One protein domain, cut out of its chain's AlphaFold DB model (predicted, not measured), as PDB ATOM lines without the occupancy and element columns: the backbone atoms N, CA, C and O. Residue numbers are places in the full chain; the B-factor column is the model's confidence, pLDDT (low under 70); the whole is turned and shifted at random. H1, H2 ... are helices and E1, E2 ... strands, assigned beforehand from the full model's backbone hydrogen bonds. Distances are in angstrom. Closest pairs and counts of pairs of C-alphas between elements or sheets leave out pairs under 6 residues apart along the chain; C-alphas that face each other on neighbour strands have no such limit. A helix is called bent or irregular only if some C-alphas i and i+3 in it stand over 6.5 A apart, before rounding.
ATOM      1  N   THR A  16     428.691 366.601 486.487       93.56
ATOM      2  CA  THR A  16     428.534 367.864 485.757       93.56
ATOM      3  C   THR A  16     429.722 368.786 485.993       93.56
ATOM      4  O   THR A  16     430.040 369.124 487.132       93.56
ATOM      5  N   ILE A  17     430.319 369.269 484.905       93.19
ATOM      6  CA  ILE A  17     431.314 370.344 484.912       93.19
ATOM      7  C   ILE A  17     430.632 371.644 484.495       93.19
ATOM      8  O   ILE A  17     430.042 371.723 483.415       93.19
ATOM      9  N   LEU A  18     430.769 372.680 485.325       96.00
ATOM     10  CA  LEU A  18     430.390 374.052 484.992       96.00
ATOM     11  C   LEU A  18     431.640 374.905 484.769       96.00
ATOM     12  O   LEU A  18     432.495 375.012 485.645       96.00
ATOM     13  N   ALA A  19     431.723 375.543 483.603       94.12
ATOM     14  CA  ALA A  19     432.787 376.472 483.244       94.12
ATOM     15  C   ALA A  19     432.219 377.880 483.029       94.12
ATOM     16  O   ALA A  19     431.328 378.086 482.202       94.12
ATOM     17  N   PHE A  20     432.765 378.856 483.756       94.94
ATOM     18  CA  PHE A  20     432.432 380.276 483.631       94.94
ATOM     19  C   PHE A  20     433.503 380.958 482.787       94.94
ATOM     20  O   PHE A  20     434.675 380.986 483.155       94.94
ATOM     21  N   LEU A  21     433.111 381.481 481.630       94.94
ATOM     22  CA  LEU A  21     434.041 381.923 480.600       94.94
ATOM     23  C   LEU A  21     433.909 383.418 480.357       94.94
ATOM     24  O   LEU A  21     432.832 383.915 480.027       94.94
ATOM     25  N   ARG A  22     435.033 384.125 480.454       94.62
ATOM     26  CA  ARG A  22     435.169 385.533 480.077       94.62
ATOM     27  C   ARG A  22     435.918 385.627 478.751       94.62
ATOM     28  O   ARG A  22     436.972 385.011 478.589       94.62
ATOM     29  N   ARG A  23     435.406 386.413 477.804       94.56
ATOM     30  CA  ARG A  23     436.114 386.693 476.547       94.56
ATOM     31  C   ARG A  23     437.316 387.604 476.788       94.56
ATOM     32  O   ARG A  23     437.291 388.460 477.672       94.56
ATOM     33  N   ALA A  24     438.347 387.469 475.960       93.44
ATOM     34  CA  ALA A  24     439.469 388.402 475.983       93.44
ATOM     35  C   ALA A  24     438.985 389.846 475.708       93.44
ATOM     36  O   ALA A  24     438.083 390.023 474.885       93.44
ATOM     37  N   PRO A  25     439.587 390.887 476.325       93.00
ATOM     38  CA  PRO A  25     439.081 392.263 476.239       93.00
ATOM     39  C   PRO A  25     438.956 392.828 474.817       93.00
ATOM     40  O   PRO A  25     438.114 393.685 474.571       93.00
ATOM     41  N   HIS A  26     439.780 392.350 473.881       95.12
ATOM     42  CA  HIS A  26     439.798 392.809 472.490       95.12
ATOM     43  C   HIS A  26     438.782 392.087 471.583       95.12
ATOM     44  O   HIS A  26     438.608 392.482 470.432       95.12
ATOM     45  N   LEU A  27     438.122 391.025 472.059       94.94
ATOM     46  CA  LEU A  27     437.143 390.278 471.268       94.94
ATOM     47  C   LEU A  27     435.744 390.848 471.455       94.94
ATOM     48  O   LEU A  27     435.314 391.101 472.578       94.94
ATOM     49  N   THR A  28     434.984 390.966 470.366       94.75
ATOM     50  CA  THR A  28     433.541 391.247 470.432       94.75
ATOM     51  C   THR A  28     432.768 390.015 470.934       94.75
ATOM     52  O   THR A  28     433.285 388.897 470.829       94.75
ATOM     53  N   PRO A  29     431.532 390.161 471.458       93.62
ATOM     54  CA  PRO A  29     430.736 389.007 471.893       93.62
ATOM     55  C   PRO A  29     430.501 388.012 470.752       93.62
ATOM     56  O   PRO A  29     430.636 386.804 470.929       93.62
ATOM     57  N   THR A  30     430.219 388.529 469.552       95.75
ATOM     58  CA  THR A  30     430.020 387.723 468.345       95.75
ATOM     59  C   THR A  30     431.291 386.977 467.953       95.75
ATOM     60  O   THR A  30     431.223 385.781 467.696       95.75
ATOM     61  N   ALA A  31     432.455 387.639 467.954       96.75
ATOM     62  CA  ALA A  31     433.724 386.985 467.631       96.75
ATOM     63  C   ALA A  31     434.061 385.873 468.634       96.75
ATOM     64  O   ALA A  31     434.454 384.780 468.229       96.75
ATOM     65  N   PHE A  32     433.841 386.128 469.928       96.19
ATOM     66  CA  PHE A  32     433.985 385.118 470.974       96.19
ATOM     67  C   PHE A  32     433.075 383.913 470.720       96.19
ATOM     68  O   PHE A  32     433.568 382.790 470.667       96.19
ATOM     69  N   ARG A  33     431.772 384.134 470.496       96.88
ATOM     70  CA  ARG A  33     430.805 383.058 470.231       96.88
ATOM     71  C   ARG A  33     431.170 382.254 468.985       96.88
ATOM     72  O   ARG A  33     431.180 381.030 469.040       96.88
ATOM     73  N   THR A  34     431.512 382.916 467.881       97.81
ATOM     74  CA  THR A  34     431.917 382.237 466.643       97.81
ATOM     75  C   THR A  34     433.149 381.367 466.864       97.81
ATOM     76  O   THR A  34     433.157 380.206 466.456       97.81
ATOM     77  N   TYR A  35     434.178 381.887 467.535       97.31
ATOM     78  CA  TYR A  35     435.374 381.105 467.846       97.31
ATOM     79  C   TYR A  35     435.061 379.935 468.787       97.31
ATOM     80  O   TYR A  35     435.530 378.819 468.565       97.31
ATOM     81  N   TYR A  36     434.237 380.167 469.811       96.56
ATOM     82  CA  TYR A  36     433.862 379.136 470.771       96.56
ATOM     83  C   TYR A  36     433.170 377.952 470.080       96.56
ATOM     84  O   TYR A  36     433.580 376.804 470.243       96.56
ATOM     85  N   GLU A  37     432.176 378.232 469.238       97.69
ATOM     86  CA  GLU A  37     431.400 377.197 468.549       97.69
ATOM     87  C   GLU A  37     432.200 376.489 467.444       97.69
ATOM     88  O   GLU A  37     432.087 375.278 467.280       97.69
ATOM     89  N   THR A  38     433.017 377.223 466.681       98.19
ATOM     90  CA  THR A  38     433.663 376.669 465.473       98.19
ATOM     91  C   THR A  38     435.079 376.146 465.692       98.19
ATOM     92  O   THR A  38     435.555 375.360 464.876       98.19
ATOM     93  N   GLN A  39     435.760 376.563 466.763       97.38
ATOM     94  CA  GLN A  39     437.150 376.182 467.043       97.38
ATOM     95  C   GLN A  39     437.287 375.508 468.409       97.38
ATOM     96  O   GLN A  39     437.826 374.404 468.498       97.38
ATOM     97  N   HIS A  40     436.776 376.139 469.473       95.12
ATOM     98  CA  HIS A  40     436.972 375.648 470.838       95.12
ATOM     99  C   HIS A  40     436.245 374.322 471.095       95.12
ATOM    100  O   HIS A  40     436.875 373.367 471.540       95.12
ATOM    101  N   ILE A  41     434.950 374.222 470.776       95.62
ATOM    102  CA  ILE A  41     434.182 372.982 470.981       95.62
ATOM    103  C   ILE A  41     434.788 371.798 470.199       95.62
ATOM    104  O   ILE A  41     435.033 370.755 470.811       95.62
ATOM    105  N   PRO A  42     435.122 371.926 468.895       96.94
ATOM    106  CA  PRO A  42     435.821 370.862 468.176       96.94
ATOM    107  C   PRO A  42     437.154 370.456 468.814       96.94
ATOM    108  O   PRO A  42     437.473 369.268 468.841       96.94
ATOM    109  N   LEU A  43     437.926 371.413 469.343       95.75
ATOM    110  CA  LEU A  43     439.165 371.115 470.059       95.75
ATOM    111  C   LEU A  43     438.897 370.300 471.331       95.75
ATOM    112  O   LEU A  43     439.566 369.294 471.539       95.75
ATOM    113  N   VAL A  44     437.903 370.680 472.141       93.38
ATOM    114  CA  VAL A  44     437.520 369.928 473.350       93.38
ATOM    115  C   VAL A  44     437.164 368.484 472.998       93.38
ATOM    116  O   VAL A  44     437.693 367.564 473.613       93.38
ATOM    117  N   HIS A  45     436.354 368.258 471.960       94.06
ATOM    118  CA  HIS A  45     436.033 366.897 471.517       94.06
ATOM    119  C   HIS A  45     437.270 366.096 471.096       94.06
ATOM    120  O   HIS A  45     437.381 364.923 471.446       94.06
ATOM    121  N   ARG A  46     438.216 366.716 470.375       95.12
ATOM    122  CA  ARG A  46     439.474 366.051 469.991       95.12
ATOM    123  C   ARG A  46     440.319 365.682 471.206       95.12
ATOM    124  O   ARG A  46     440.889 364.599 471.219       95.12
ATOM    125  N   LEU A  47     440.396 366.560 472.205       90.94
ATOM    126  CA  LEU A  47     441.161 366.315 473.428       90.94
ATOM    127  C   LEU A  47     440.536 365.199 474.272       90.94
ATOM    128  O   LEU A  47     441.257 364.311 474.709       90.94
ATOM    129  N   LEU A  48     439.209 365.190 474.425       90.50
ATOM    130  CA  LEU A  48     438.496 364.098 475.100       90.50
ATOM    131  C   LEU A  48     438.764 362.757 474.406       90.50
ATOM    132  O   LEU A  48     439.166 361.795 475.055       90.50
ATOM    133  N   ALA A  49     438.643 362.717 473.075       91.25
ATOM    134  CA  ALA A  49     438.929 361.512 472.303       91.25
ATOM    135  C   ALA A  49     440.394 361.057 472.451       91.25
ATOM    136  O   ALA A  49     440.646 359.872 472.647       91.25
ATOM    137  N   ALA A  50     441.355 361.986 472.406       90.31
ATOM    138  CA  ALA A  50     442.775 361.681 472.597       90.31
ATOM    139  C   ALA A  50     443.086 361.143 474.005       90.31
ATOM    140  O   ALA A  50     443.992 360.329 474.162       90.31
ATOM    141  N   ALA A  51     442.316 361.562 475.010       87.31
ATOM    142  CA  ALA A  51     442.410 361.082 476.385       87.31
ATOM    143  C   ALA A  51     441.609 359.789 476.650       87.31
ATOM    144  O   ALA A  51     441.533 359.351 477.796       87.31
ATOM    145  N   ASN A  52     441.009 359.170 475.622       88.44
ATOM    146  CA  ASN A  52     440.070 358.044 475.751       88.44
ATOM    147  C   ASN A  52     438.879 358.338 476.684       88.44
ATOM    148  O   ASN A  52     438.334 357.433 477.314       88.44
ATOM    149  N   VAL A  53     438.463 359.602 476.757       87.31
ATOM    150  CA  VAL A  53     437.291 360.045 477.511       87.31
ATOM    151  C   VAL A  53     436.071 360.056 476.579       87.31
ATOM    152  O   VAL A  53     436.096 360.752 475.556       87.31
ATOM    153  N   PRO A  54     434.993 359.311 476.895       90.25
ATOM    154  CA  PRO A  54     433.717 359.416 476.194       90.25
ATOM    155  C   PRO A  54     433.218 360.865 476.055       90.25
ATOM    156  O   PRO A  54     433.428 361.685 476.953       90.25
ATOM    157  N   PRO A  55     432.522 361.208 474.955       91.12
ATOM    158  CA  PRO A  55     431.925 362.530 474.824       91.12
ATOM    159  C   PRO A  55     430.910 362.774 475.952       91.12
ATOM    160  O   PRO A  55     430.274 361.829 476.423       91.12
ATOM    161  N   PRO A  56     430.715 364.036 476.367       93.50
ATOM    162  CA  PRO A  56     429.702 364.347 477.358       93.50
ATOM    163  C   PRO A  56     428.307 363.986 476.819       93.50
ATOM    164  O   PRO A  56     428.008 364.188 475.641       93.50
ATOM    165  N   LEU A  57     427.436 363.513 477.709       94.31
ATOM    166  CA  LEU A  57     426.010 363.291 477.471       94.31
ATOM    167  C   LEU A  57     425.310 364.575 477.008       94.31
ATOM    168  O   LEU A  57     424.381 364.530 476.204       94.31
ATOM    169  N   SER A  58     425.757 365.729 477.507       95.62
ATOM    170  CA  SER A  58     425.334 367.034 477.005       95.62
ATOM    171  C   SER A  58     426.451 368.069 477.122       95.62
ATOM    172  O   SER A  58     427.259 368.025 478.045       95.62
ATOM    173  N   TYR A  59     426.494 369.004 476.171       96.00
ATOM    174  CA  TYR A  59     427.407 370.148 476.175       96.00
ATOM    175  C   TYR A  59     426.595 371.417 475.891       96.00
ATOM    176  O   TYR A  59     426.404 371.820 474.741       96.00
ATOM    177  N   THR A  60     426.109 372.073 476.941       97.50
ATOM    178  CA  THR A  60     425.247 373.260 476.852       97.50
ATOM    179  C   THR A  60     426.059 374.540 477.023       97.50
ATOM    180  O   THR A  60     426.899 374.627 477.911       97.50
ATOM    181  N   ARG A  61     425.800 375.554 476.189       97.06
ATOM    182  CA  ARG A  61     426.422 376.884 476.284       97.06
ATOM    183  C   ARG A  61     425.342 377.940 476.481       97.06
ATOM    184  O   ARG A  61     424.422 378.036 475.672       97.06
ATOM    185  N   ARG A  62     425.461 378.734 477.542       96.00
ATOM    186  CA  ARG A  62     424.552 379.835 477.882       96.00
ATOM    187  C   ARG A  62     425.322 381.143 477.767       96.00
ATOM    188  O   ARG A  62     426.061 381.508 478.677       96.00
ATOM    189  N   TYR A  63     425.178 381.807 476.624       94.56
ATOM    190  CA  TYR A  63     425.771 383.121 476.382       94.56
ATOM    191  C   TYR A  63     424.963 384.191 477.104       94.56
ATOM    192  O   TYR A  63     423.737 384.200 477.010       94.56
ATOM    193  N   LEU A  64     425.657 385.068 477.817       90.19
ATOM    194  CA  LEU A  64     425.037 386.080 478.656       90.19
ATOM    195  C   LEU A  64     425.228 387.468 478.071       90.19
ATOM    196  O   LEU A  64     426.230 387.768 477.419       90.19
ATOM    197  N   GLU A  65     424.259 388.329 478.355       81.38
ATOM    198  CA  GLU A  65     424.481 389.761 478.257       81.38
ATOM    199  C   GLU A  65     425.504 390.185 479.314       81.38
ATOM    200  O   GLU A  65     425.594 389.609 480.398       81.38
ATOM    201  N   THR A  66     426.308 391.198 478.997       73.31
ATOM    202  CA  THR A  66     427.438 391.597 479.848       73.31
ATOM    203  C   THR A  66     427.022 392.215 481.183       73.31
ATOM    204  O   THR A  66     427.887 392.419 482.035       73.31
ATOM    205  N   SER A  67     425.735 392.521 481.371       80.38
ATOM    206  CA  SER A  67     425.182 393.131 482.581       80.38
ATOM    207  C   SER A  67     423.766 392.639 482.883       80.38
ATOM    208  O   SER A  67     422.964 392.506 481.965       80.38
ATOM    209  N   ILE A  68     423.437 392.460 484.163       76.81
ATOM    210  CA  ILE A  68     422.079 392.192 484.661       76.81
ATOM    211  C   ILE A  68     421.678 393.365 485.552       76.81
ATOM    212  O   ILE A  68     422.403 393.699 486.480       76.81
ATOM    213  N   ALA A  69     420.544 394.011 485.262       83.12
ATOM    214  CA  ALA A  69     420.061 395.183 486.008       83.12
ATOM    215  C   ALA A  69     421.094 396.330 486.154       83.12
ATOM    216  O   ALA A  69     421.005 397.136 487.073       83.12
ATOM    217  N   GLY A  70     422.056 396.421 485.227       77.56
ATOM    218  CA  GLY A  70     423.148 397.400 485.254       77.56
ATOM    219  C   GLY A  70     424.455 396.885 485.866       77.56
ATOM    220  O   GLY A  70     425.501 397.475 485.602       77.56
ATOM    221  N   ASP A  71     424.434 395.756 486.577       81.12
ATOM    222  CA  ASP A  71     425.622 395.175 487.202       81.12
ATOM    223  C   ASP A  71     426.342 394.198 486.260       81.12
ATOM    224  O   ASP A  71     425.702 393.319 485.670       81.12
ATOM    225  N   PRO A  72     427.673 394.307 486.091       83.19
ATOM    226  CA  PRO A  72     428.423 393.423 485.211       83.19
ATOM    227  C   PRO A  72     428.488 391.993 485.765       83.19
ATOM    228  O   PRO A  72     428.942 391.765 486.881       83.19
ATOM    229  N   VAL A  73     428.114 391.011 484.940       83.38
ATOM    230  CA  VAL A  73     428.029 389.585 485.330       83.38
ATOM    231  C   VAL A  73     429.412 388.931 485.499       83.38
ATOM    232  O   VAL A  73     429.548 387.882 486.116       83.38
ATOM    233  N   GLY A  74     430.476 389.553 484.979       89.12
ATOM    234  CA  GLY A  74     431.860 389.086 485.142       89.12
ATOM    235  C   GLY A  74     432.277 387.924 484.227       89.12
ATOM    236  O   GLY A  74     433.467 387.632 484.132       89.12
ATOM    237  N   PHE A  75     431.344 387.311 483.495       92.75
ATOM    238  CA  PHE A  75     431.580 386.290 482.468       92.75
ATOM    239  C   PHE A  75     430.596 386.465 481.300       92.75
ATOM    240  O   PHE A  75     429.535 387.064 481.453       92.75
ATOM    241  N   ASP A  76     430.964 385.971 480.118       93.62
ATOM    242  CA  ASP A  76     430.176 386.081 478.881       93.62
ATOM    243  C   ASP A  76     429.468 384.767 478.512       93.62
ATOM    244  O   ASP A  76     428.557 384.764 477.685       93.62
ATOM    245  N   CYS A  77     429.892 383.633 479.080       95.25
ATOM    246  CA  CYS A  77     429.278 382.334 478.824       95.25
ATOM    247  C   CYS A  77     429.400 381.408 480.035       95.25
ATOM    248  O   CYS A  77     430.458 381.329 480.658       95.25
ATOM    249  N   VAL A  78     428.326 380.676 480.329       96.12
ATOM    250  CA  VAL A  78     428.362 379.501 481.205       96.12
ATOM    251  C   VAL A  78     428.229 378.264 480.343       96.12
ATOM    252  O   VAL A  78     427.252 378.099 479.611       96.12
ATOM    253  N   THR A  79     429.214 377.389 480.443       97.06
ATOM    254  CA  THR A  79     429.229 376.100 479.769       97.06
ATOM    255  C   THR A  79     428.990 374.985 480.775       97.06
ATOM    256  O   THR A  79     429.560 374.991 481.859       97.06
ATOM    257  N   GLU A  80     428.158 374.027 480.394       97.19
ATOM    258  CA  GLU A  80     427.811 372.845 481.171       97.19
ATOM    259  C   GLU A  80     428.127 371.599 480.347       97.19
ATOM    260  O   GLU A  80     427.608 371.450 479.238       97.19
ATOM    261  N   LEU A  81     428.974 370.724 480.885       95.31
ATOM    262  CA  LEU A  81     429.242 369.399 480.333       95.31
ATOM    263  C   LEU A  81     428.745 368.358 481.326       95.31
ATOM    264  O   LEU A  81     429.159 368.374 482.482       95.31
ATOM    265  N   VAL A  82     427.885 367.451 480.876       94.25
ATOM    266  CA  VAL A  82     427.385 366.345 481.700       94.25
ATOM    267  C   VAL A  82     428.020 365.051 481.220       94.25
ATOM    268  O   VAL A  82     427.923 364.727 480.042       94.25
ATOM    269  N   PHE A  83     428.636 364.298 482.118       92.50
ATOM    270  CA  PHE A  83     429.208 362.976 481.878       92.50
ATOM    271  C   PHE A  83     428.427 361.915 482.650       92.50
ATOM    272  O   PHE A  83     427.708 362.216 483.603       92.50
ATOM    273  N   GLU A  84     428.574 360.656 482.245       89.25
ATOM    274  CA  GLU A  84     427.893 359.523 482.880       89.25
ATOM    275  C   GLU A  84     428.276 359.347 484.358       89.25
ATOM    276  O   GLU A  84     427.430 358.974 485.173       89.25
ATOM    277  N   ASN A  85     429.536 359.627 484.705       85.31
ATOM    278  CA  ASN A  85     430.061 359.579 486.068       85.31
ATOM    279  C   ASN A  85     431.368 360.380 486.201       85.31
ATOM    280  O   ASN A  85     431.946 360.832 485.212       85.31
ATOM    281  N   GLU A  86     431.832 360.543 487.440       74.38
ATOM    282  CA  GLU A  86     433.028 361.323 487.787       74.38
ATOM    283  C   GLU A  86     434.325 360.750 487.194       74.38
ATOM    284  O   GLU A  86     435.169 361.508 486.714       74.38
ATOM    285  N   GLY A  87     434.455 359.419 487.144       69.19
ATOM    286  CA  GLY A  87     435.639 358.744 486.599       69.19
ATOM    287  C   GLY A  87     435.887 359.077 485.126       69.19
ATOM    288  O   GLY A  87     437.030 359.212 484.698       69.19
ATOM    289  N   VAL A  88     434.817 359.311 484.365       66.69
ATOM    290  CA  VAL A  88     434.889 359.755 482.967       66.69
ATOM    291  C   VAL A  88     435.334 361.223 482.853       66.69
ATOM    292  O   VAL A  88     436.085 361.563 481.945       66.69
ATOM    293  N   GLY A  89     434.901 362.104 483.759       57.09
ATOM    294  CA  GLY A  89     435.124 363.552 483.653       57.09
ATOM    295  C   GLY A  89     436.475 364.057 484.179       57.09
ATOM    296  O   GLY A  89     436.971 365.075 483.692       57.09
ATOM    297  N   CYS A  90     437.078 363.382 485.163       55.41
ATOM    298  CA  CYS A  90     438.222 363.927 485.910       55.41
ATOM    299  C   CYS A  90     439.574 363.263 485.615       55.41
ATOM    300  O   CYS A  90     440.591 363.957 485.618       55.41
ATOM    301  N   GLU A  91     439.628 361.954 485.348       52.38
ATOM    302  CA  GLU A  91     440.914 361.234 485.317       52.38
ATOM    303  C   GLU A  91     441.737 361.442 484.031       52.38
ATOM    304  O   GLU A  91     442.951 361.224 484.042       52.38
ATOM    305  N   GLY A  92     441.110 361.896 482.938       49.28
ATOM    306  CA  GLY A  92     441.757 362.062 481.628       49.28
ATOM    307  C   GLY A  92     442.168 363.491 481.246       49.28
ATOM    308  O   GLY A  92     442.887 363.661 480.267       49.28
TER     309      GLY A  92
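Overview. This is residues 16 to 92 of the 95 residues of the protein "EthD domain-containing protein" of Bimuria novae-zelandiae CBS 107.79 (UniProt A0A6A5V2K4). What is the shape? A narrow antiparallel sheet, order E1, E3, E2, has long, bent H1 loosely over one face, loop 64 to 76 at one end and small H2 at the other. What makes it? It has 77 printed residues, mixed class, with E1, H1, E2, E3, H2 in order; 42 by 23 by 16 A, only just loose, close to compact, radius of gyration of the C-alphas 14.1 A.

Along the chain. Where are the strands? E1, residues 16 to 21, 16.0 A, begins at C-alpha 16 (428.534, 367.864, 485.757); E2 is 58 to 63, 16.1 A; E3 is 77 to 83, 19.6 A. Where are the helices? H1, residues 29 to 50, one helix by its hydrogen bonds, is bent: C-alphas 38 and 41 are 6.6 A apart. Its arms are H1a, 29 to 38, 14.2 A, and H1b, 41 to 50, 14.3 A. H2, 86 to 90, ends at C-alpha 90 (438.222, 363.927, 485.910).

Arrangement. How do strands pair? E1 and E3 are antiparallel, N 19 to O 79 2.8 A; hairpin E2 and E3 is too, N 60 to O 80 2.8 A. E1, H1, E2 form a split strand-helix-strand unit, same-way strands with E3 between, crossover right-handed. And the helices? H1a, its closest C-alphas to E2 those of Arg 33 and Tyr 63, 7.9 A, and H2 only graze the sheet; H1b is not on it. In H1a, H1b and H2 every O i to N i+4 pair is within hydrogen-bond range.

Size, cuts and confidence. How large? The farthest C-alphas, Asn 52 and Gly 70, are 43.9 A apart. Any cut, long link or low confidence? The printed part has no cut; the E2 to E3 link is long; residues 87 to 92 have pLDDT under 70.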